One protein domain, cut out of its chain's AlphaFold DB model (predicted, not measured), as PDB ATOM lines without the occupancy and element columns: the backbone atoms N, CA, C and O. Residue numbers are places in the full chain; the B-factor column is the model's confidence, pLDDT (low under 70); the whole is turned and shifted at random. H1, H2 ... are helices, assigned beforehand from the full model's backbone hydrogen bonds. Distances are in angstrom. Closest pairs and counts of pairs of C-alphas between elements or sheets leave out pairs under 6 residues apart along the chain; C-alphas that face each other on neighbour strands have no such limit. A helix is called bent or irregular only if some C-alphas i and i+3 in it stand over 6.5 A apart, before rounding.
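This is residues 393 to 519 and 532 to 575 of the 575 residues of an uncharacterized protein of Trachipleistophora hominis (UniProt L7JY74). What shape is this? Six helices make an up-and-down bundle, each running against the one before: long, kinked H4 is its core, H2, H3, H6 and H7 lie round it, and H1 packs on H2 and H3. Short H5 sits at one far end, and residues 559 to 575, with no named element, fold back past H6 and H7. What is printed? The printed part has 171 residues with seven named helices, H1 to H7 in chain order, and no named strand; it is all helix and compact, with a radius of gyration of the C-alphas of 16.8 A and spans of 49 by 37 by 27 A.

Where is the longest helix? H4, residues 446 to 475, runs 39.9 A from C-alpha 446 at (33.551, -10.351, 49.100). It is irregular, C-alphas 451 and 454 being 7.6 A apart, with a kink of 55 degrees near residue 453. Where are the others? H7, residues 533 to 558, runs 37.9 A to C-alpha 558 at (-5.837, -23.365, 36.843); H6, 492 to 513, 31.9 A; H3, 427 to 443, 24.5 A; H1, 393 to 402, 14.1 A; H5, 480 to 488, 12.6 A. H2, 406 to 422, 25.5 A, is only just irregular: C-alphas 418 and 421 are 6.9 A apart.

What touches the hub, H4? Closest C-alphas are Gln 461 and Leu 541 of H7, 5.2 A, at a shallow tilt of 29 degrees, the same way; Val 441 of H3 and Leu 449, 7.1 A, in a hairpin; Phe 406 of H2 and Phe 448, 6.7 A; and Tyr 450 and Leu 512 of H6, 6.1 A. What of H1 and H5? H1 touches H3, closest C-alphas Ser 396 and Phe 436, 6.2 A, while H5 is close to H4 but not clearly touching. Are the backbones whole? Every O i to N i+4 pair is within hydrogen-bond range in H1, H3, H6 and H7, against 11 of 13 in H2, 23 of 26 in H4 and 3 of 5 in H5.

Where is the cut? Residues 520 to 531 are not printed, and C-alphas 519 and 532 are 21.1 A apart; of the links printed whole, none is long. Where is confidence low? Residues under pLDDT 70 include 476 to 493 and 567 to 575.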
ATOM      1  N   ASP A 393      28.316 -30.271  39.479       69.69
ATOM      2  CA  ASP A 393      29.105 -30.909  40.531       69.69
ATOM      3  C   ASP A 393      30.607 -30.693  40.331       69.69
ATOM      4  O   ASP A 393      31.302 -30.354  41.293       69.69
ATOM      5  N   ASP A 394      31.122 -30.767  39.097       68.75
ATOM      6  CA  ASP A 394      32.547 -30.497  38.857       68.75
ATOM      7  C   ASP A 394      32.863 -29.007  39.033       68.75
ATOM      8  O   ASP A 394      33.884 -28.652  39.626       68.75
ATOM      9  N   PHE A 395      31.970 -28.115  38.578       72.75
ATOM     10  CA  PHE A 395      32.101 -26.671  38.813       72.75
ATOM     11  C   PHE A 395      32.116 -26.351  40.311       72.75
ATOM     12  O   PHE A 395      32.930 -25.548  40.776       72.75
ATOM     13  N   SER A 396      31.228 -26.996  41.068       80.94
ATOM     14  CA  SER A 396      31.131 -26.870  42.520       80.94
ATOM     15  C   SER A 396      32.396 -27.371  43.208       80.94
ATOM     16  O   SER A 396      32.951 -26.685  44.068       80.94
ATOM     17  N   THR A 397      32.905 -28.522  42.777       79.94
ATOM     18  CA  THR A 397      34.139 -29.127  43.283       79.94
ATOM     19  C   THR A 397      35.342 -28.223  43.015       79.94
ATOM     20  O   THR A 397      36.096 -27.896  43.934       79.94
ATOM     21  N   PHE A 398      35.484 -27.722  41.783       75.69
ATOM     22  CA  PHE A 398      36.551 -26.792  41.418       75.69
ATOM     23  C   PHE A 398      36.512 -25.521  42.270       75.69
ATOM     24  O   PHE A 398      37.549 -25.095  42.786       75.69
ATOM     25  N   LEU A 399      35.328 -24.929  42.445       82.38
ATOM     26  CA  LEU A 399      35.134 -23.744  43.274       82.38
ATOM     27  C   LEU A 399      35.533 -23.994  44.733       82.38
ATOM     28  O   LEU A 399      36.176 -23.138  45.332       82.38
ATOM     29  N   ILE A 400      35.173 -25.150  45.300       83.56
ATOM     30  CA  ILE A 400      35.522 -25.515  46.680       83.56
ATOM     31  C   ILE A 400      37.041 -25.602  46.856       83.56
ATOM     32  O   ILE A 400      37.560 -25.079  47.838       83.56
ATOM     33  N   PHE A 401      37.755 -26.209  45.906       80.56
ATOM     34  CA  PHE A 401      39.210 -26.359  45.993       80.56
ATOM     35  C   PHE A 401      39.995 -25.092  45.633       80.56
ATOM     36  O   PHE A 401      41.152 -24.962  46.023       80.56
ATOM     37  N   ASN A 402      39.391 -24.154  44.896       79.69
ATOM     38  CA  ASN A 402      40.079 -22.969  44.374       79.69
ATOM     39  C   ASN A 402      39.518 -21.638  44.898       79.69
ATOM     40  O   ASN A 402      39.873 -20.585  44.362       79.69
ATOM     41  N   SER A 403      38.677 -21.652  45.939       80.19
ATOM     42  CA  SER A 403      37.970 -20.458  46.436       80.19
ATOM     43  C   SER A 403      38.890 -19.317  46.883       80.19
ATOM     44  O   SER A 403      38.480 -18.155  46.890       80.19
ATOM     45  N   ASP A 404      40.140 -19.623  47.239       76.56
ATOM     46  CA  ASP A 404      41.134 -18.627  47.645       76.56
ATOM     47  C   ASP A 404      41.857 -17.943  46.478       76.56
ATOM     48  O   ASP A 404      42.403 -16.851  46.652       76.56
ATOM     49  N   SER A 405      41.832 -18.544  45.285       79.31
ATOM     50  CA  SER A 405      42.483 -18.014  44.088       79.31
ATOM     51  C   SER A 405      41.517 -17.141  43.292       79.31
ATOM     52  O   SER A 405      40.590 -17.636  42.642       79.31
ATOM     53  N   PHE A 406      41.772 -15.829  43.273       75.56
ATOM     54  CA  PHE A 406      41.022 -14.898  42.425       75.56
ATOM     55  C   PHE A 406      41.089 -15.293  40.950       75.56
ATOM     56  O   PHE A 406      40.076 -15.271  40.255       75.56
ATOM     57  N   HIS A 407      42.279 -15.668  40.474       72.38
ATOM     58  CA  HIS A 407      42.492 -16.001  39.072       72.38
ATOM     59  C   HIS A 407      41.665 -17.222  38.658       72.38
ATOM     60  O   HIS A 407      40.932 -17.149  37.674       72.38
ATOM     61  N   SER A 408      41.710 -18.294  39.454       70.81
ATOM     62  CA  SER A 408      40.944 -19.523  39.214       70.81
ATOM     63  C   SER A 408      39.435 -19.274  39.290       70.81
ATOM     64  O   SER A 408      38.675 -19.765  38.460       70.81
ATOM     65  N   THR A 409      38.998 -18.467  40.258       75.62
ATOM     66  CA  THR A 409      37.583 -18.152  40.482       75.62
ATOM     67  C   THR A 409      37.002 -17.269  39.376       75.62
ATOM     68  O   THR A 409      35.924 -17.549  38.860       75.62
ATOM     69  N   LYS A 410      37.712 -16.209  38.973       77.88
ATOM     70  CA  LYS A 410      37.284 -15.328  37.879       77.88
ATOM     71  C   LYS A 410      37.152 -16.102  36.572       77.88
ATOM     72  O   LYS A 410      36.172 -15.967  35.861       77.88
ATOM     73  N   LEU A 411      38.133 -16.943  36.295       71.81
ATOM     74  CA  LEU A 411      38.160 -17.825  35.144       71.81
ATOM     75  C   LEU A 411      36.971 -18.801  35.131       71.81
ATOM     76  O   LEU A 411      36.313 -18.915  34.101       71.81
ATOM     77  N   LEU A 412      36.658 -19.443  36.264       76.75
ATOM     78  CA  LEU A 412      35.463 -20.281  36.428       76.75
ATOM     79  C   LEU A 412      34.184 -19.504  36.081       76.75
ATOM     80  O   LEU A 412      33.351 -19.994  35.323       76.75
ATOM     81  N   VAL A 413      34.056 -18.281  36.604       78.19
ATOM     82  CA  VAL A 413      32.905 -17.397  36.368       78.19
ATOM     83  C   VAL A 413      32.814 -16.995  34.901       78.19
ATOM     84  O   VAL A 413      31.764 -17.174  34.295       78.19
ATOM     85  N   ASP A 414      33.906 -16.512  34.306       73.88
ATOM     86  CA  ASP A 414      33.963 -16.133  32.892       73.88
ATOM     87  C   ASP A 414      33.577 -17.323  31.996       73.88
ATOM     88  O   ASP A 414      32.939 -17.153  30.962       73.88
ATOM     89  N   HIS A 415      33.939 -18.549  32.384       70.75
ATOM     90  CA  HIS A 415      33.573 -19.756  31.642       70.75
ATOM     91  C   HIS A 415      32.097 -20.086  31.791       70.75
ATOM     92  O   HIS A 415      31.423 -20.254  30.778       70.75
ATOM     93  N   PHE A 416      31.589 -20.116  33.022       75.94
ATOM     94  CA  PHE A 416      30.170 -20.315  33.288       75.94
ATOM     95  C   PHE A 416      29.308 -19.301  32.512       75.94
ATOM     96  O   PHE A 416      28.387 -19.699  31.803       75.94
ATOM     97  N   LEU A 417      29.677 -18.013  32.539       77.00
ATOM     98  CA  LEU A 417      29.001 -16.930  31.813       77.00
ATOM     99  C   LEU A 417      29.038 -17.086  30.281       77.00
ATOM    100  O   LEU A 417      28.171 -16.564  29.584       77.00
ATOM    101  N   ASN A 418      30.024 -17.801  29.740       66.56
ATOM    102  CA  ASN A 418      30.109 -18.059  28.305       66.56
ATOM    103  C   ASN A 418      29.319 -19.297  27.876       66.56
ATOM    104  O   ASN A 418      28.850 -19.337  26.742       66.56
ATOM    105  N   ILE A 419      29.177 -20.299  28.746       60.66
ATOM    106  CA  ILE A 419      28.527 -21.566  28.387       60.66
ATOM    107  C   ILE A 419      27.038 -21.602  28.738       60.66
ATOM    108  O   ILE A 419      26.303 -22.328  28.073       60.66
ATOM    109  N   TYR A 420      26.575 -20.828  29.733       69.25
ATOM    110  CA  TYR A 420      25.204 -20.986  30.242       69.25
ATOM    111  C   TYR A 420      24.129 -20.768  29.175       69.25
ATOM    112  O   TYR A 420      23.126 -21.469  29.174       69.25
ATOM    113  N   LYS A 421      24.390 -19.858  28.228       64.50
ATOM    114  CA  LYS A 421      23.497 -19.502  27.112       64.50
ATOM    115  C   LYS A 421      23.269 -20.627  26.101       64.50
ATOM    116  O   LYS A 421      22.441 -20.491  25.212       64.50
ATOM    117  N   TYR A 422      24.065 -21.691  26.170       57.06
ATOM    118  CA  TYR A 422      23.959 -22.845  25.278       57.06
ATOM    119  C   TYR A 422      23.299 -24.046  25.958       57.06
ATOM    120  O   TYR A 422      23.195 -25.110  25.350       57.06
ATOM    121  N   PHE A 423      22.902 -23.918  27.225       61.38
ATOM    122  CA  PHE A 423      22.185 -24.978  27.910       61.38
ATOM    123  C   PHE A 423      20.697 -24.897  27.594       61.38
ATOM    124  O   PHE A 423      20.079 -23.859  27.791       61.38
ATOM    125  N   ASP A 424      20.098 -26.024  27.210       61.97
ATOM    126  CA  ASP A 424      18.642 -26.140  27.227       61.97
ATOM    127  C   ASP A 424      18.158 -26.045  28.680       61.97
ATOM    128  O   ASP A 424      18.430 -26.928  29.510       61.97
ATOM    129  N   VAL A 425      17.458 -24.957  29.005       65.00
ATOM    130  CA  VAL A 425      16.918 -24.727  30.344       65.00
ATOM    131  C   VAL A 425      15.647 -25.550  30.529       65.00
ATOM    132  O   VAL A 425      14.564 -25.208  30.060       65.00
ATOM    133  N   ASN A 426      15.795 -26.658  31.254       71.94
ATOM    134  CA  ASN A 426      14.700 -27.420  31.848       71.94
ATOM    135  C   ASN A 426      14.735 -27.286  33.379       71.94
ATOM    136  O   ASN A 426      15.673 -26.717  33.941       71.94
ATOM    137  N   TYR A 427      13.728 -27.826  34.067       71.88
ATOM    138  CA  TYR A 427      13.594 -27.666  35.517       71.88
ATOM    139  C   TYR A 427      14.796 -28.192  36.328       71.88
ATOM    140  O   TYR A 427      15.350 -27.466  37.154       71.88
ATOM    141  N   ALA A 428      15.244 -29.425  36.068       72.06
ATOM    142  CA  ALA A 428      16.374 -30.021  36.785       72.06
ATOM    143  C   ALA A 428      17.659 -29.203  36.593       72.06
ATOM    144  O   ALA A 428      18.420 -28.967  37.533       72.06
ATOM    145  N   ARG A 429      17.875 -28.712  35.369       71.62
ATOM    146  CA  ARG A 429      19.045 -27.907  35.033       71.62
ATOM    147  C   ARG A 429      18.980 -26.507  35.629       71.62
ATOM    148  O   ARG A 429      19.994 -26.026  36.123       71.62
ATOM    149  N   PHE A 430      17.799 -25.892  35.646       79.62
ATOM    150  CA  PHE A 430      17.551 -24.628  36.333       79.62
ATOM    151  C   PHE A 430      17.942 -24.721  37.813       79.62
ATOM    152  O   PHE A 430      18.749 -23.922  38.283       79.62
ATOM    153  N   MET A 431      17.455 -25.740  38.530       80.06
ATOM    154  CA  MET A 431      17.777 -25.922  39.949       80.06
ATOM    155  C   MET A 431      19.275 -26.142  40.188       80.06
ATOM    156  O   MET A 431      19.839 -25.532  41.095       80.06
ATOM    157  N   ALA A 432      19.940 -26.928  39.342       78.56
ATOM    158  CA  ALA A 432      21.378 -27.154  39.459       78.56
ATOM    159  C   ALA A 432      22.205 -25.867  39.227       78.56
ATOM    160  O   ALA A 432      23.194 -25.629  39.924       78.56
ATOM    161  N   ILE A 433      21.768 -24.982  38.317       81.56
ATOM    162  CA  ILE A 433      22.383 -23.657  38.145       81.56
ATOM    163  C   ILE A 433      22.191 -22.791  39.397       81.56
ATOM    164  O   ILE A 433      23.136 -22.143  39.852       81.56
ATOM    165  N   ILE A 434      20.982 -22.777  39.969       85.94
ATOM    166  CA  ILE A 434      20.677 -22.021  41.192       85.94
ATOM    167  C   ILE A 434      21.549 -22.492  42.361       85.94
ATOM    168  O   ILE A 434      22.107 -21.667  43.087       85.94
ATOM    169  N   GLU A 435      21.714 -23.804  42.529       85.00
ATOM    170  CA  GLU A 435      22.571 -24.382  43.567       85.00
ATOM    171  C   GLU A 435      24.042 -23.990  43.372       85.00
ATOM    172  O   GLU A 435      24.688 -23.533  44.323       85.00
ATOM    173  N   PHE A 436      24.549 -24.053  42.137       85.81
ATOM    174  CA  PHE A 436      25.906 -23.616  41.817       85.81
ATOM    175  C   PHE A 436      26.125 -22.121  42.086       85.81
ATOM    176  O   PHE A 436      27.088 -21.748  42.759       85.81
ATOM    177  N   LEU A 437      25.220 -21.251  41.626       88.50
ATOM    178  CA  LEU A 437      25.287 -19.813  41.902       88.50
ATOM    179  C   LEU A 437      25.224 -19.529  43.407       88.50
ATOM    180  O   LEU A 437      25.941 -18.662  43.913       88.50
ATOM    181  N   GLY A 438      24.402 -20.281  44.142       88.06
ATOM    182  CA  GLY A 438      24.331 -20.214  45.596       88.06
ATOM    183  C   GLY A 438      25.667 -20.552  46.251       88.06
ATOM    184  O   GLY A 438      26.137 -19.802  47.115       88.06
ATOM    185  N   LEU A 439      26.315 -21.635  45.825       88.50
ATOM    186  CA  LEU A 439      27.643 -22.026  46.299       88.50
ATOM    187  C   LEU A 439      28.701 -20.967  45.955       88.50
ATOM    188  O   LEU A 439      29.496 -20.589  46.816       88.50
ATOM    189  N   LEU A 440      28.654 -20.426  44.738       88.25
ATOM    190  CA  LEU A 440      29.542 -19.384  44.227       88.25
ATOM    191  C   LEU A 440      29.501 -18.120  45.083       88.25
ATOM    192  O   LEU A 440      30.530 -17.683  45.600       88.25
ATOM    193  N   VAL A 441      28.305 -17.588  45.335       88.50
ATOM    194  CA  VAL A 441      28.115 -16.433  46.225       88.50
ATOM    195  C   VAL A 441      28.543 -16.740  47.667       88.50
ATOM    196  O   VAL A 441      28.924 -15.838  48.407       88.50
ATOM    197  N   SER A 442      28.504 -18.009  48.085       87.25
ATOM    198  CA  SER A 442      28.876 -18.424  49.444       87.25
ATOM    199  C   SER A 442      30.379 -18.560  49.668       87.25
ATOM    200  O   SER A 442      30.841 -18.322  50.781       87.25
ATOM    201  N   LYS A 443      31.117 -19.026  48.657       86.88
ATOM    202  CA  LYS A 443      32.525 -19.429  48.795       86.88
ATOM    203  C   LYS A 443      33.508 -18.337  48.394       86.88
ATOM    204  O   LYS A 443      34.631 -18.330  48.887       86.88
ATOM    205  N   ILE A 444      33.107 -17.422  47.518       84.88
ATOM    206  CA  ILE A 444      33.997 -16.383  47.001       84.88
ATOM    207  C   ILE A 444      34.158 -15.241  48.015       84.88
ATOM    208  O   ILE A 444      33.187 -14.773  48.611       84.88
ATOM    209  N   LYS A 445      35.391 -14.741  48.172       83.31
ATOM    210  CA  LYS A 445      35.691 -13.549  48.985       83.31
ATOM    211  C   LYS A 445      34.913 -12.328  48.480       83.31
ATOM    212  O   LYS A 445      34.826 -12.084  47.278       83.31
ATOM    213  N   MET A 446      34.404 -11.513  49.406       82.50
ATOM    214  CA  MET A 446      33.551 -10.351  49.100       82.50
ATOM    215  C   MET A 446      34.168  -9.382  48.076       82.50
ATOM    216  O   MET A 446      33.466  -8.882  47.202       82.50
ATOM    217  N   GLU A 447      35.479  -9.150  48.153       79.62
ATOM    218  CA  GLU A 447      36.236  -8.270  47.247       79.62
ATOM    219  C   GLU A 447      36.198  -8.743  45.788       79.62
ATOM    220  O   GLU A 447      36.133  -7.936  44.860       79.62
ATOM    221  N   PHE A 448      36.213 -10.059  45.576       81.81
ATOM    222  CA  PHE A 448      36.133 -10.660  44.246       81.81
ATOM    223  C   PHE A 448      34.694 -10.675  43.759       81.81
ATOM    224  O   PHE A 448      34.423 -10.327  42.610       81.81
ATOM    225  N   LEU A 449      33.770 -11.009  44.662       84.75
ATOM    226  CA  LEU A 449      32.347 -11.027  44.376       84.75
ATOM    227  C   LEU A 449      31.866  -9.652  43.888       84.75
ATOM    228  O   LEU A 449      31.141  -9.591  42.903       84.75
ATOM    229  N   TYR A 450      32.358  -8.554  44.478       83.94
ATOM    230  CA  TYR A 450      32.079  -7.182  44.033       83.94
ATOM    231  C   TYR A 450      32.335  -6.953  42.532       83.94
ATOM    232  O   TYR A 450      31.576  -6.235  41.880       83.94
ATOM    233  N   GLN A 451      33.386  -7.564  41.975       82.44
ATOM    234  CA  GLN A 451      33.788  -7.367  40.578       82.44
ATOM    235  C   GLN A 451      32.900  -8.133  39.592       82.44
ATOM    236  O   GLN A 451      32.682  -7.662  38.479       82.44
ATOM    237  N   ILE A 452      32.385  -9.295  39.997       84.38
ATOM    238  CA  ILE A 452      31.648 -10.215  39.118       84.38
ATOM    239  C   ILE A 452      30.131 -10.188  39.335       84.38
ATOM    240  O   ILE A 452      29.383 -10.663  38.485       84.38
ATOM    241  N   TYR A 453      29.655  -9.618  40.448       88.06
ATOM    242  CA  TYR A 453      28.263  -9.744  40.890       88.06
ATOM    243  C   TYR A 453      27.239  -9.314  39.840       88.06
ATOM    244  O   TYR A 453      26.220  -9.969  39.656       88.06
ATOM    245  N   MET A 454      27.511  -8.220  39.123       88.38
ATOM    246  CA  MET A 454      26.564  -7.709  38.130       88.38
ATOM    247  C   MET A 454      26.433  -8.617  36.910       88.38
ATOM    248  O   MET A 454      25.352  -8.680  36.338       88.38
ATOM    249  N   ALA A 455      27.495  -9.334  36.542       86.12
ATOM    250  CA  ALA A 455      27.423 -10.327  35.479       86.12
ATOM    251  C   ALA A 455      26.623 -11.562  35.931       86.12
ATOM    252  O   ALA A 455      25.878 -12.138  35.147       86.12
ATOM    253  N   LEU A 456      26.706 -11.924  37.219       89.06
ATOM    254  CA  LEU A 456      25.864 -12.974  37.800       89.06
ATOM    255  C   LEU A 456      24.383 -12.568  37.847       89.06
ATOM    256  O   LEU A 456      23.526 -13.411  37.614       89.06
ATOM    257  N   VAL A 457      24.078 -11.292  38.120       88.44
ATOM    258  CA  VAL A 457      22.704 -10.752  38.064       88.44
ATOM    259  C   VAL A 457      22.126 -10.889  36.654       88.44
ATOM    260  O   VAL A 457      21.005 -11.366  36.512       88.44
ATOM    261  N   GLU A 458      22.887 -10.512  35.624       88.12
ATOM    262  CA  GLU A 458      22.465 -10.651  34.220       88.12
ATOM    263  C   GLU A 458      22.271 -12.114  33.825       88.12
ATOM    264  O   GLU A 458      21.243 -12.471  33.263       88.12
ATOM    265  N   CYS A 459      23.220 -12.977  34.187       87.44
ATOM    266  CA  CYS A 459      23.121 -14.408  33.929       87.44
ATOM    267  C   CYS A 459      21.872 -15.020  34.575       87.44
ATOM    268  O   CYS A 459      21.117 -15.727  33.914       87.44
ATOM    269  N   LEU A 460      21.610 -14.702  35.847       88.31
ATOM    270  CA  LEU A 460      20.425 -15.182  36.550       88.31
ATOM    271  C   LEU A 460      19.132 -14.670  35.898       88.31
ATOM    272  O   LEU A 460      18.168 -15.423  35.792       88.31
ATOM    273  N   GLN A 461      19.116 -13.416  35.439       89.12
ATOM    274  CA  GLN A 461      17.981 -12.845  34.715       89.12
ATOM    275  C   GLN A 461      17.697 -13.624  33.420       89.12
ATOM    276  O   GLN A 461      16.549 -13.994  33.176       89.12
ATOM    277  N   ASP A 462      18.727 -13.904  32.620       85.94
ATOM    278  CA  ASP A 462      18.608 -14.673  31.377       85.94
ATOM    279  C   ASP A 462      18.076 -16.091  31.640       85.94
ATOM    280  O   ASP A 462      17.112 -16.519  31.008       85.94
ATOM    281  N   ILE A 463      18.637 -16.789  32.633       84.31
ATOM    282  CA  ILE A 463      18.232 -18.157  32.989       84.31
ATOM    283  C   ILE A 463      16.764 -18.217  33.433       84.31
ATOM    284  O   ILE A 463      16.040 -19.134  33.047       84.31
ATOM    285  N   ILE A 464      16.300 -17.254  34.240       86.19
ATOM    286  CA  ILE A 464      14.895 -17.225  34.674       86.19
ATOM    287  C   ILE A 464      13.973 -16.908  33.487       86.19
ATOM    288  O   ILE A 464      12.897 -17.492  33.389       86.19
ATOM    289  N   ASN A 465      14.385 -16.045  32.555       85.88
ATOM    290  CA  ASN A 465      13.612 -15.767  31.341       85.88
ATOM    291  C   ASN A 465      13.478 -16.998  30.433       85.88
ATOM    292  O   ASN A 465      12.390 -17.281  29.921       85.88
ATOM    293  N   GLU A 466      14.559 -17.755  30.246       81.81
ATOM    294  CA  GLU A 466      14.525 -19.014  29.499       81.81
ATOM    295  C   GLU A 466      13.644 -20.050  30.204       81.81
ATOM    296  O   GLU A 466      12.806 -20.687  29.564       81.81
ATOM    297  N   PHE A 467      13.731 -20.146  31.534       83.38
ATOM    298  CA  PHE A 467      12.849 -21.005  32.317       83.38
ATOM    299  C   PHE A 467      11.372 -20.585  32.208       83.38
ATOM    300  O   PHE A 467      10.506 -21.439  32.031       83.38
ATOM    301  N   ASN A 468      11.067 -19.284  32.230       83.19
ATOM    302  CA  ASN A 468       9.716 -18.762  32.005       83.19
ATOM    303  C   ASN A 468       9.192 -19.133  30.612       83.19
ATOM    304  O   ASN A 468       8.032 -19.519  30.468       83.19
ATOM    305  N   THR A 469      10.045 -19.054  29.590       83.69
ATOM    306  CA  THR A 469       9.705 -19.457  28.218       83.69
ATOM    307  C   THR A 469       9.402 -20.953  28.152       83.69
ATOM    308  O   THR A 469       8.375 -21.351  27.597       83.69
ATOM    309  N   PHE A 470      10.242 -21.777  28.784       78.81
ATOM    310  CA  PHE A 470      10.017 -23.212  28.923       78.81
ATOM    311  C   PHE A 470       8.679 -23.503  29.616       78.81
ATOM    312  O   PHE A 470       7.849 -24.216  29.050       78.81
ATOM    313  N   LEU A 471       8.419 -22.903  30.782       76.06
ATOM    314  CA  LEU A 471       7.163 -23.070  31.514       76.06
ATOM    315  C   LEU A 471       5.951 -22.668  30.672       76.06
ATOM    316  O   LEU A 471       5.019 -23.453  30.556       76.06
ATOM    317  N   ASN A 472       5.973 -21.501  30.028       78.19
ATOM    318  CA  ASN A 472       4.864 -21.035  29.191       78.19
ATOM    319  C   ASN A 472       4.610 -21.955  27.990       78.19
ATOM    320  O   ASN A 472       3.459 -22.250  27.677       78.19
ATOM    321  N   SER A 473       5.671 -22.439  27.332       75.62
ATOM    322  CA  SER A 473       5.544 -23.387  26.214       75.62
ATOM    323  C   SER A 473       4.885 -24.695  26.650       75.62
ATOM    324  O   SER A 473       4.085 -25.271  25.919       75.62
ATOM    325  N   ARG A 474       5.182 -25.130  27.877       71.50
ATOM    326  CA  ARG A 474       4.633 -26.338  28.475       71.50
ATOM    327  C   ARG A 474       3.183 -26.103  28.913       71.50
ATOM    328  O   ARG A 474       2.324 -26.882  28.529       71.50
ATOM    329  N   ILE A 475       2.887 -25.020  29.633       70.62
ATOM    330  CA  ILE A 475       1.537 -24.663  30.120       70.62
ATOM    331  C   ILE A 475       0.525 -24.492  28.973       70.62
ATOM    332  O   ILE A 475      -0.661 -24.788  29.140       70.62
ATOM    333  N   ASN A 476       0.989 -24.010  27.819       68.88
ATOM    334  CA  ASN A 476       0.164 -23.809  26.628       68.88
ATOM    335  C   ASN A 476       0.164 -25.016  25.670       68.88
ATOM    336  O   ASN A 476      -0.616 -25.025  24.718       68.88
ATOM    337  N   GLY A 477       1.015 -26.022  25.903       61.47
ATOM    338  CA  GLY A 477       1.045 -27.277  25.151       61.47
ATOM    339  C   GLY A 477      -0.023 -28.265  25.635       61.47
ATOM    340  O   GLY A 477      -0.366 -28.303  26.812       61.47
ATOM    341  N   THR A 478      -0.569 -29.066  24.720       50.03
ATOM    342  CA  THR A 478      -1.747 -29.935  24.923       50.03
ATOM    343  C   THR A 478      -1.520 -31.231  25.716       50.03
ATOM    344  O   THR A 478      -2.499 -31.914  26.004       50.03
ATOM    345  N   ASP A 479      -0.293 -31.564  26.130       53.22
ATOM    346  CA  ASP A 479      -0.004 -32.829  26.829       53.22
ATOM    347  C   ASP A 479       0.106 -32.631  28.351       53.22
ATOM    348  O   ASP A 479       1.176 -32.406  28.922       53.22
ATOM    349  N   SER A 480      -1.040 -32.732  29.030       52.78
ATOM    350  CA  SER A 480      -1.210 -32.531  30.478       52.78
ATOM    351  C   SER A 480      -0.466 -33.537  31.374       52.78
ATOM    352  O   SER A 480      -0.358 -33.327  32.582       52.78
ATOM    353  N   THR A 481       0.038 -34.642  30.822       52.16
ATOM    354  CA  THR A 481       0.701 -35.723  31.572       52.16
ATOM    355  C   THR A 481       2.162 -35.429  31.922       52.16
ATOM    356  O   THR A 481       2.599 -35.812  33.006       52.16
ATOM    357  N   ASP A 482       2.898 -34.690  31.084       50.81
ATOM    358  CA  ASP A 482       4.305 -34.318  31.345       50.81
ATOM    359  C   ASP A 482       4.423 -33.127  32.321       50.81
ATOM    360  O   ASP A 482       5.401 -32.988  33.061       50.81
ATOM    361  N   LEU A 483       3.392 -32.272  32.378       53.97
ATOM    362  CA  LEU A 483       3.362 -31.091  33.249       53.97
ATOM    363  C   LEU A 483       3.199 -31.417  34.729       53.97
ATOM    364  O   LEU A 483       3.812 -30.765  35.578       53.97
ATOM    365  N   ASN A 484       2.386 -32.430  35.037       52.59
ATOM    366  CA  ASN A 484       2.207 -32.895  36.407       52.59
ATOM    367  C   ASN A 484       3.541 -33.380  36.989       52.59
ATOM    368  O   ASN A 484       3.822 -33.078  38.140       52.59
ATOM    369  N   GLY A 485       4.407 -34.023  36.194       54.50
ATOM    370  CA  GLY A 485       5.757 -34.410  36.618       54.50
ATOM    371  C   GLY A 485       6.656 -33.214  36.954       54.50
ATOM    372  O   GLY A 485       7.290 -33.205  38.007       54.50
ATOM    373  N   ILE A 486       6.657 -32.170  36.115       53.81
ATOM    374  CA  ILE A 486       7.483 -30.963  36.308       53.81
ATOM    375  C   ILE A 486       7.039 -30.168  37.549       53.81
ATOM    376  O   ILE A 486       7.878 -29.699  38.317       53.81
ATOM    377  N   ILE A 487       5.734 -30.050  37.803       55.50
ATOM    378  CA  ILE A 487       5.210 -29.234  38.914       55.50
ATOM    379  C   ILE A 487       5.068 -30.029  40.218       55.50
ATOM    380  O   ILE A 487       5.259 -29.458  41.290       55.50
ATOM    381  N   LEU A 488       4.875 -31.354  40.167       52.69
ATOM    382  CA  LEU A 488       5.105 -32.219  41.335       52.69
ATOM    383  C   LEU A 488       6.590 -32.235  41.736       52.69
ATOM    384  O   LEU A 488       6.888 -32.378  42.922       52.69
ATOM    385  N   SER A 489       7.509 -32.042  40.778       50.62
ATOM    386  CA  SER A 489       8.951 -31.934  41.042       50.62
ATOM    387  C   SER A 489       9.410 -30.568  41.563       50.62
ATOM    388  O   SER A 489      10.492 -30.503  42.134       50.62
ATOM    389  N   LEU A 490       8.578 -29.515  41.490       58.75
ATOM    390  CA  LEU A 490       8.711 -28.318  42.336       58.75
ATOM    391  C   LEU A 490       8.343 -28.697  43.772       58.75
ATOM    392  O   LEU A 490       7.300 -28.321  44.317       58.75
ATOM    393  N   THR A 491       9.198 -29.505  44.391       59.38
ATOM    394  CA  THR A 491       8.993 -29.935  45.763       59.38
ATOM    395  C   THR A 491       8.933 -28.696  46.664       59.38
ATOM    396  O   THR A 491       9.534 -27.650  46.388       59.38
ATOM    397  N   VAL A 492       8.221 -28.793  47.790       62.62
ATOM    398  CA  VAL A 492       8.244 -27.742  48.830       62.62
ATOM    399  C   VAL A 492       9.695 -27.404  49.214       62.62
ATOM    400  O   VAL A 492      10.020 -26.251  49.489       62.62
ATOM    401  N   ASN A 493      10.577 -28.407  49.155       68.81
ATOM    402  CA  ASN A 493      12.003 -28.271  49.403       68.81
ATOM    403  C   ASN A 493      12.702 -27.382  48.358       68.81
ATOM    404  O   ASN A 493      13.424 -26.465  48.739       68.81
ATOM    405  N   ASP A 494      12.454 -27.579  47.062       71.06
ATOM    406  CA  ASP A 494      13.099 -26.794  45.998       71.06
ATOM    407  C   ASP A 494      12.603 -25.346  45.946       71.06
ATOM    408  O   ASP A 494      13.392 -24.420  45.746       71.06
ATOM    409  N   THR A 495      11.322 -25.122  46.248       70.94
ATOM    410  CA  THR A 495      10.769 -23.766  46.407       70.94
ATOM    411  C   THR A 495      11.431 -23.031  47.579       70.94
ATOM    412  O   THR A 495      11.819 -21.867  47.465       70.94
ATOM    413  N   GLU A 496      11.614 -23.712  48.714       75.06
ATOM    414  CA  GLU A 496      12.280 -23.132  49.881       75.06
ATOM    415  C   GLU A 496      13.786 -22.918  49.635       75.06
ATOM    416  O   GLU A 496      14.339 -21.908  50.078       75.06
ATOM    417  N   LYS A 497      14.456 -23.803  48.879       78.19
ATOM    418  CA  LYS A 497      15.842 -23.598  48.418       78.19
ATOM    419  C   LYS A 497      15.964 -22.351  47.548       78.19
ATOM    420  O   LYS A 497      16.824 -21.514  47.824       78.19
ATOM    421  N   LEU A 498      15.102 -22.198  46.541       79.88
ATOM    422  CA  LEU A 498      15.119 -21.042  45.643       79.88
ATOM    423  C   LEU A 498      14.887 -19.743  46.417       79.88
ATOM    424  O   LEU A 498      15.622 -18.773  46.250       79.88
ATOM    425  N   LYS A 499      13.925 -19.738  47.339       78.88
ATOM    426  CA  LYS A 499      13.654 -18.595  48.214       78.88
ATOM    427  C   LYS A 499      14.845 -18.239  49.108       78.88
ATOM    428  O   LYS A 499      15.204 -17.066  49.212       78.88
ATOM    429  N   LYS A 500      15.494 -19.231  49.730       83.31
ATOM    430  CA  LYS A 500      16.724 -19.025  50.518       83.31
ATOM    431  C   LYS A 500      17.858 -18.470  49.659       83.31
ATOM    432  O   LYS A 500      18.569 -17.567  50.103       83.31
ATOM    433  N   PHE A 501      18.015 -18.986  48.442       86.19
ATOM    434  CA  PHE A 501      18.989 -18.484  47.480       86.19
ATOM    435  C   PHE A 501      18.712 -17.022  47.123       86.19
ATOM    436  O   PHE A 501      19.602 -16.193  47.295       86.19
ATOM    437  N   VAL A 502      17.488 -16.683  46.706       84.00
ATOM    438  CA  VAL A 502      17.108 -15.313  46.327       84.00
ATOM    439  C   VAL A 502      17.306 -14.347  47.494       84.00
ATOM    440  O   VAL A 502      17.916 -13.297  47.308       84.00
ATOM    441  N   ASP A 503      16.891 -14.706  48.713       82.69
ATOM    442  CA  ASP A 503      17.114 -13.867  49.899       82.69
ATOM    443  C   ASP A 503      18.608 -13.619  50.147       82.69
ATOM    444  O   ASP A 503      19.031 -12.482  50.379       82.69
ATOM    445  N   LYS A 504      19.431 -14.669  50.052       85.31
ATOM    446  CA  LYS A 504      20.884 -14.563  50.199       85.31
ATOM    447  C   LYS A 504      21.504 -13.700  49.104       85.31
ATOM    448  O   LYS A 504      22.343 -12.851  49.409       85.31
ATOM    449  N   PHE A 505      21.097 -13.901  47.856       85.88
ATOM    450  CA  PHE A 505      21.572 -13.154  46.700       85.88
ATOM    451  C   PHE A 505      21.236 -11.667  46.889       85.88
ATOM    452  O   PHE A 505      22.125 -10.831  47.029       85.88
ATOM    453  N   VAL A 506      19.966 -11.318  47.089       83.88
ATOM    454  CA  VAL A 506      19.532  -9.928  47.312       83.88
ATOM    455  C   VAL A 506      20.256  -9.272  48.496       83.88
ATOM    456  O   VAL A 506      20.755  -8.153  48.373       83.88
ATOM    457  N   LYS A 507      20.390  -9.955  49.640       83.94
ATOM    458  CA  LYS A 507      21.151  -9.427  50.789       83.94
ATOM    459  C   LYS A 507      22.615  -9.161  50.447       83.94
ATOM    460  O   LYS A 507      23.184  -8.170  50.907       83.94
ATOM    461  N   THR A 508      23.220 -10.027  49.640       85.12
ATOM    462  CA  THR A 508      24.613  -9.882  49.208       85.12
ATOM    463  C   THR A 508      24.791  -8.666  48.305       85.12
ATOM    464  O   THR A 508      25.748  -7.920  48.500       85.12
ATOM    465  N   TYR A 509      23.833  -8.383  47.413       86.38
ATOM    466  CA  TYR A 509      23.811  -7.145  46.625       86.38
ATOM    467  C   TYR A 509      23.877  -5.894  47.515       86.38
ATOM    468  O   TYR A 509      24.762  -5.054  47.345       86.38
ATOM    469  N   PHE A 510      22.986  -5.787  48.506       81.69
ATOM    470  CA  PHE A 510      22.969  -4.633  49.412       81.69
ATOM    471  C   PHE A 510      24.259  -4.529  50.234       81.69
ATOM    472  O   PHE A 510      24.843  -3.451  50.354       81.69
ATOM    473  N   LYS A 511      24.777  -5.662  50.720       82.19
ATOM    474  CA  LYS A 511      26.066  -5.695  51.419       82.19
ATOM    475  C   LYS A 511      27.215  -5.179  50.539       82.19
ATOM    476  O   LYS A 511      28.066  -4.453  51.040       82.19
ATOM    477  N   LEU A 512      27.238  -5.535  49.252       82.81
ATOM    478  CA  LEU A 512      28.301  -5.166  48.312       82.81
ATOM    479  C   LEU A 512      28.226  -3.715  47.825       82.81
ATOM    480  O   LEU A 512      29.264  -3.076  47.673       82.81
ATOM    481  N   PHE A 513      27.026  -3.209  47.531       79.94
ATOM    482  CA  PHE A 513      26.875  -1.963  46.768       79.94
ATOM    483  C   PHE A 513      26.224  -0.816  47.533       79.94
ATOM    484  O   PHE A 513      26.372   0.331  47.117       79.94
ATOM    485  N   THR A 514      25.549  -1.083  48.653       70.50
ATOM    486  CA  THR A 514      24.913  -0.028  49.460       70.50
ATOM    487  C   THR A 514      25.487   0.081  50.871       70.50
ATOM    488  O   THR A 514      25.152   1.024  51.587       70.50
ATOM    489  N   GLY A 515      26.348  -0.862  51.281       60.28
ATOM    490  CA  GLY A 515      26.965  -0.899  52.610       60.28
ATOM    491  C   GLY A 515      25.969  -1.133  53.752       60.28
ATOM    492  O   GLY A 515      26.331  -0.985  54.916       60.28
ATOM    493  N   ARG A 516      24.710  -1.480  53.443       54.47
ATOM    494  CA  ARG A 516      23.640  -1.699  54.425       54.47
ATOM    495  C   ARG A 516      23.258  -3.171  54.460       54.47
ATOM    496  O   ARG A 516      22.765  -3.722  53.479       54.47
ATOM    497  N   THR A 517      23.439  -3.811  55.608       42.31
ATOM    498  CA  THR A 517      22.912  -5.150  55.879       42.31
ATOM    499  C   THR A 517      21.421  -5.058  56.176       42.31
ATOM    500  O   THR A 517      21.047  -4.961  57.332       42.31
ATOM    501  N   GLY A 518      20.585  -5.053  55.135       45.53
ATOM    502  CA  GLY A 518      19.208  -5.577  55.128       45.53
ATOM    503  C   GLY A 518      18.163  -5.099  56.149       45.53
ATOM    504  O   GLY A 518      17.017  -5.521  56.021       45.53
ATOM    505  N   GLU A 519      18.484  -4.240  57.114       41.12
ATOM    506  CA  GLU A 519      17.559  -3.797  58.152       41.12
ATOM    507  C   GLU A 519      17.474  -2.267  58.216       41.12
ATOM    508  O   GLU A 519      18.462  -1.542  58.302       41.12
ATOM    509  N   ASN A 532      21.301   4.292  39.212       72.62
ATOM    510  CA  ASN A 532      22.576   3.638  39.008       72.62
ATOM    511  C   ASN A 532      22.331   2.423  38.104       72.62
ATOM    512  O   ASN A 532      21.411   1.641  38.342       72.62
ATOM    513  N   VAL A 533      23.166   2.234  37.078       76.94
ATOM    514  CA  VAL A 533      23.065   1.102  36.139       76.94
ATOM    515  C   VAL A 533      22.994  -0.240  36.882       76.94
ATOM    516  O   VAL A 533      22.329  -1.168  36.422       76.94
ATOM    517  N   LYS A 534      23.636  -0.340  38.053       80.44
ATOM    518  CA  LYS A 534      23.582  -1.527  38.918       80.44
ATOM    519  C   LYS A 534      22.201  -1.748  39.548       80.44
ATOM    520  O   LYS A 534      21.688  -2.863  39.479       80.44
ATOM    521  N   ASP A 535      21.584  -0.689  40.076       79.00
ATOM    522  CA  ASP A 535      20.248  -0.744  40.683       79.00
ATOM    523  C   ASP A 535      19.191  -1.100  39.637       79.00
ATOM    524  O   ASP A 535      18.338  -1.947  39.888       79.00
ATOM    525  N   LYS A 536      19.314  -0.553  38.421       82.06
ATOM    526  CA  LYS A 536      18.432  -0.896  37.299       82.06
ATOM    527  C   LYS A 536      18.500  -2.384  36.933       82.06
ATOM    528  O   LYS A 536      17.467  -3.015  36.736       82.06
ATOM    529  N   LYS A 537      19.703  -2.968  36.869       82.75
ATOM    530  CA  LYS A 537      19.876  -4.410  36.597       82.75
ATOM    531  C   LYS A 537      19.278  -5.276  37.708       82.75
ATOM    532  O   LYS A 537      18.605  -6.259  37.420       82.75
ATOM    533  N   MET A 538      19.478  -4.891  38.968       84.38
ATOM    534  CA  MET A 538      18.884  -5.598  40.103       84.38
ATOM    535  C   MET A 538      17.350  -5.511  40.085       84.38
ATOM    536  O   MET A 538      16.673  -6.509  40.310       84.38
ATOM    537  N   LEU A 539      16.794  -4.342  39.763       82.06
ATOM    538  CA  LEU A 539      15.355  -4.144  39.592       82.06
ATOM    539  C   LEU A 539      14.772  -5.006  38.471       82.06
ATOM    540  O   LEU A 539      13.733  -5.631  38.672       82.06
ATOM    541  N   ASN A 540      15.460  -5.098  37.331       84.12
ATOM    542  CA  ASN A 540      15.050  -5.970  36.231       84.12
ATOM    543  C   ASN A 540      15.007  -7.444  36.656       84.12
ATOM    544  O   ASN A 540      14.021  -8.122  36.385       84.12
ATOM    545  N   LEU A 541      16.028  -7.927  37.378       85.31
ATOM    546  CA  LEU A 541      16.036  -9.284  37.932       85.31
ATOM    547  C   LEU A 541      14.836  -9.522  38.864       85.31
ATOM    548  O   LEU A 541      14.179 -10.558  38.781       85.31
ATOM    549  N   MET A 542      14.524  -8.558  39.735       84.38
ATOM    550  CA  MET A 542      13.358  -8.643  40.622       84.38
ATOM    551  C   MET A 542      12.037  -8.662  39.843       84.38
ATOM    552  O   MET A 542      11.103  -9.332  40.274       84.38
ATOM    553  N   GLY A 543      11.953  -7.949  38.716       82.00
ATOM    554  CA  GLY A 543      10.810  -8.001  37.800       82.00
ATOM    555  C   GLY A 543      10.620  -9.396  37.208       82.00
ATOM    556  O   GLY A 543       9.563  -9.991  37.380       82.00
ATOM    557  N   VAL A 544      11.683  -9.968  36.642       84.56
ATOM    558  CA  VAL A 544      11.664 -11.317  36.049       84.56
ATOM    559  C   VAL A 544      11.293 -12.403  37.075       84.56
ATOM    560  O   VAL A 544      10.582 -13.354  36.747       84.56
ATOM    561  N   LEU A 545      11.716 -12.251  38.336       82.94
ATOM    562  CA  LEU A 545      11.297 -13.130  39.435       82.94
ATOM    563  C   LEU A 545       9.795 -13.018  39.743       82.94
ATOM    564  O   LEU A 545       9.156 -14.046  39.955       82.94
ATOM    565  N   ARG A 546       9.216 -11.808  39.743       83.31
ATOM    566  CA  ARG A 546       7.760 -11.628  39.918       83.31
ATOM    567  C   ARG A 546       6.975 -12.224  38.758       83.31
ATOM    568  O   ARG A 546       5.936 -12.834  38.986       83.31
ATOM    569  N   ASP A 547       7.477 -12.078  37.536       81.62
ATOM    570  CA  ASP A 547       6.841 -12.666  36.356       81.62
ATOM    571  C   ASP A 547       6.828 -14.197  36.460       81.62
ATOM    572  O   ASP A 547       5.794 -14.824  36.231       81.62
ATOM    573  N   ASN A 548       7.939 -14.800  36.908       81.94
ATOM    574  CA  ASN A 548       7.999 -16.234  37.204       81.94
ATOM    575  C   ASN A 548       6.966 -16.643  38.268       81.94
ATOM    576  O   ASN A 548       6.244 -17.621  38.074       81.94
ATOM    577  N   GLU A 549       6.845 -15.886  39.365       80.75
ATOM    578  CA  GLU A 549       5.825 -16.147  40.387       80.75
ATOM    579  C   GLU A 549       4.403 -16.081  39.830       80.75
ATOM    580  O   GLU A 549       3.571 -16.924  40.169       80.75
ATOM    581  N   GLY A 550       4.118 -15.093  38.980       80.12
ATOM    582  CA  GLY A 550       2.824 -14.932  38.325       80.12
ATOM    583  C   GLY A 550       2.479 -16.120  37.431       80.12
ATOM    584  O   GLY A 550       1.375 -16.657  37.534       80.12
ATOM    585  N   ILE A 551       3.430 -16.576  36.607       78.75
ATOM    586  CA  ILE A 551       3.263 -17.736  35.717       78.75
ATOM    587  C   ILE A 551       2.956 -18.999  36.527       78.75
ATOM    588  O   ILE A 551       1.984 -19.701  36.242       78.75
ATOM    589  N   VAL A 552       3.753 -19.276  37.565       76.06
ATOM    590  CA  VAL A 552       3.588 -20.484  38.386       76.06
ATOM    591  C   VAL A 552       2.266 -20.451  39.159       76.06
ATOM    592  O   VAL A 552       1.533 -21.437  39.140       76.06
ATOM    593  N   ASN A 553       1.916 -19.327  39.794       78.06
ATOM    594  CA  ASN A 553       0.660 -19.208  40.548       78.06
ATOM    595  C   ASN A 553      -0.579 -19.313  39.651       78.06
ATOM    596  O   ASN A 553      -1.501 -20.046  39.993       78.06
ATOM    597  N   SER A 554      -0.573 -18.663  38.481       75.75
ATOM    598  CA  SER A 554      -1.689 -18.748  37.523       75.75
ATOM    599  C   SER A 554      -1.954 -20.195  37.095       75.75
ATOM    600  O   SER A 554      -3.097 -20.605  36.896       75.75
ATOM    601  N   TYR A 555      -0.896 -20.999  36.973       71.56
ATOM    602  CA  TYR A 555      -1.030 -22.415  36.669       71.56
ATOM    603  C   TYR A 555      -1.558 -23.240  37.852       71.56
ATOM    604  O   TYR A 555      -2.428 -24.090  37.656       71.56
ATOM    605  N   LEU A 556      -1.054 -23.003  39.070       73.31
ATOM    606  CA  LEU A 556      -1.538 -23.683  40.279       73.31
ATOM    607  C   LEU A 556      -3.040 -23.440  40.483       73.31
ATOM    608  O   LEU A 556      -3.779 -24.388  40.741       73.31
ATOM    609  N   GLU A 557      -3.491 -22.201  40.260       76.06
ATOM    610  CA  GLU A 557      -4.907 -21.820  40.268       76.06
ATOM    611  C   GLU A 557      -5.704 -22.567  39.189       76.06
ATOM    612  O   GLU A 557      -6.731 -23.176  39.493       76.06
ATOM    613  N   ARG A 558      -5.207 -22.607  37.942       72.19
ATOM    614  CA  ARG A 558      -5.837 -23.365  36.843       72.19
ATOM    615  C   ARG A 558      -5.985 -24.855  37.166       72.19
ATOM    616  O   ARG A 558      -6.959 -25.474  36.744       72.19
ATOM    617  N   CYS A 559      -5.035 -25.424  37.904       67.19
ATOM    618  CA  CYS A 559      -5.029 -26.834  38.293       67.19
ATOM    619  C   CYS A 559      -5.738 -27.118  39.619       67.19
ATOM    620  O   CYS A 559      -5.711 -28.260  40.072       67.19
ATOM    621  N   GLN A 560      -6.354 -26.109  40.246       73.50
ATOM    622  CA  GLN A 560      -7.024 -26.232  41.545       73.50
ATOM    623  C   GLN A 560      -6.105 -26.779  42.653       73.50
ATOM    624  O   GLN A 560      -6.554 -27.439  43.589       73.50
ATOM    625  N   ILE A 561      -4.799 -26.510  42.560       70.81
ATOM    626  CA  ILE A 561      -3.838 -26.872  43.599       70.81
ATOM    627  C   ILE A 561      -3.817 -25.732  44.617       70.81
ATOM    628  O   ILE A 561      -3.343 -24.640  44.311       70.81
ATOM    629  N   ASP A 562      -4.281 -25.996  45.841       69.00
ATOM    630  CA  ASP A 562      -4.298 -25.023  46.945       69.00
ATOM    631  C   ASP A 562      -2.890 -24.807  47.536       69.00
ATOM    632  O   ASP A 562      -2.544 -25.239  48.640       69.00
ATOM    633  N   ARG A 563      -2.006 -24.214  46.729       69.25
ATOM    634  CA  ARG A 563      -0.644 -23.816  47.097       69.25
ATOM    635  C   ARG A 563      -0.312 -22.490  46.434       69.25
ATOM    636  O   ARG A 563      -0.617 -22.278  45.268       69.25
ATOM    637  N   LYS A 564       0.402 -21.630  47.162       68.75
ATOM    638  CA  LYS A 564       0.922 -20.365  46.635       68.75
ATOM    639  C   LYS A 564       2.440 -20.420  46.522       68.75
ATOM    640  O   LYS A 564       3.138 -20.616  47.517       68.75
ATOM    641  N   TYR A 565       2.949 -20.213  45.316       68.12
ATOM    642  CA  TYR A 565       4.367 -20.056  45.039       68.12
ATOM    643  C   TYR A 565       4.775 -18.601  45.306       68.12
ATOM    644  O   TYR A 565       4.298 -17.669  44.661       68.12
ATOM    645  N   SER A 566       5.622 -18.394  46.317       71.44
ATOM    646  CA  SER A 566       6.117 -17.070  46.708       71.44
ATOM    647  C   SER A 566       7.594 -17.148  47.092       71.44
ATOM    648  O   SER A 566       7.967 -17.630  48.165       71.44
ATOM    649  N   VAL A 567       8.425 -16.661  46.183       68.12
ATOM    650  CA  VAL A 567       9.878 -16.506  46.268       68.12
ATOM    651  C   VAL A 567      10.231 -15.134  46.866       68.12
ATOM    652  O   VAL A 567      11.155 -15.018  47.671       68.12
ATOM    653  N   LEU A 568       9.442 -14.106  46.554       65.81
ATOM    654  CA  LEU A 568       9.530 -12.722  47.002       65.81
ATOM    655  C   LEU A 568       8.483 -12.441  48.094       65.81
ATOM    656  O   LEU A 568       7.590 -11.616  47.925       65.81
ATOM    657  N   LYS A 569       8.548 -13.125  49.241       55.47
ATOM    658  CA  LYS A 569       7.644 -12.807  50.367       55.47
ATOM    659  C   LYS A 569       7.870 -11.375  50.866       55.47
ATOM    660  O   LYS A 569       9.006 -11.064  51.213       55.47
ATOM    661  N   ASP A 570       6.796 -10.579  50.964       46.16
ATOM    662  CA  ASP A 570       6.574  -9.394  51.826       46.16
ATOM    663  C   ASP A 570       7.818  -8.735  52.444       46.16
ATOM    664  O   ASP A 570       7.931  -8.527  53.654       46.16
ATOM    665  N   LYS A 571       8.780  -8.357  51.611       45.47
ATOM    666  CA  LYS A 571       9.872  -7.480  52.010       45.47
ATOM    667  C   LYS A 571       9.710  -6.240  51.179       45.47
ATOM    668  O   LYS A 571       9.775  -6.306  49.956       45.47
ATOM    669  N   GLY A 572       9.467  -5.124  51.859       39.66
ATOM    670  CA  GLY A 572       9.385  -3.788  51.286       39.66
ATOM    671  C   GLY A 572      10.700  -3.348  50.643       39.66
ATOM    672  O   GLY A 572      11.299  -2.369  51.069       39.66
ATOM    673  N   LEU A 573      11.130  -4.050  49.598       41.94
ATOM    674  CA  LEU A 573      12.066  -3.591  48.588       41.94
ATOM    675  C   LEU A 573      11.292  -2.652  47.658       41.94
ATOM    676  O   LEU A 573      11.124  -2.910  46.469       41.94
ATOM    677  N   SER A 574      10.755  -1.574  48.235       33.28
ATOM    678  CA  SER A 574      10.527  -0.358  47.472       33.28
ATOM    679  C   SER A 574      11.915   0.223  47.228       33.28
ATOM    680  O   SER A 574      12.516   0.762  48.163       33.28
ATOM    681  N   PHE A 575      12.453   0.016  46.029       35.31
ATOM    682  CA  PHE A 575      13.507   0.898  45.535       35.31
ATOM    683  C   PHE A 575      12.966   2.327  45.434       35.31
ATOM    684  O   PHE A 575      11.761   2.473  45.112       35.31
TER     685      PHE A 575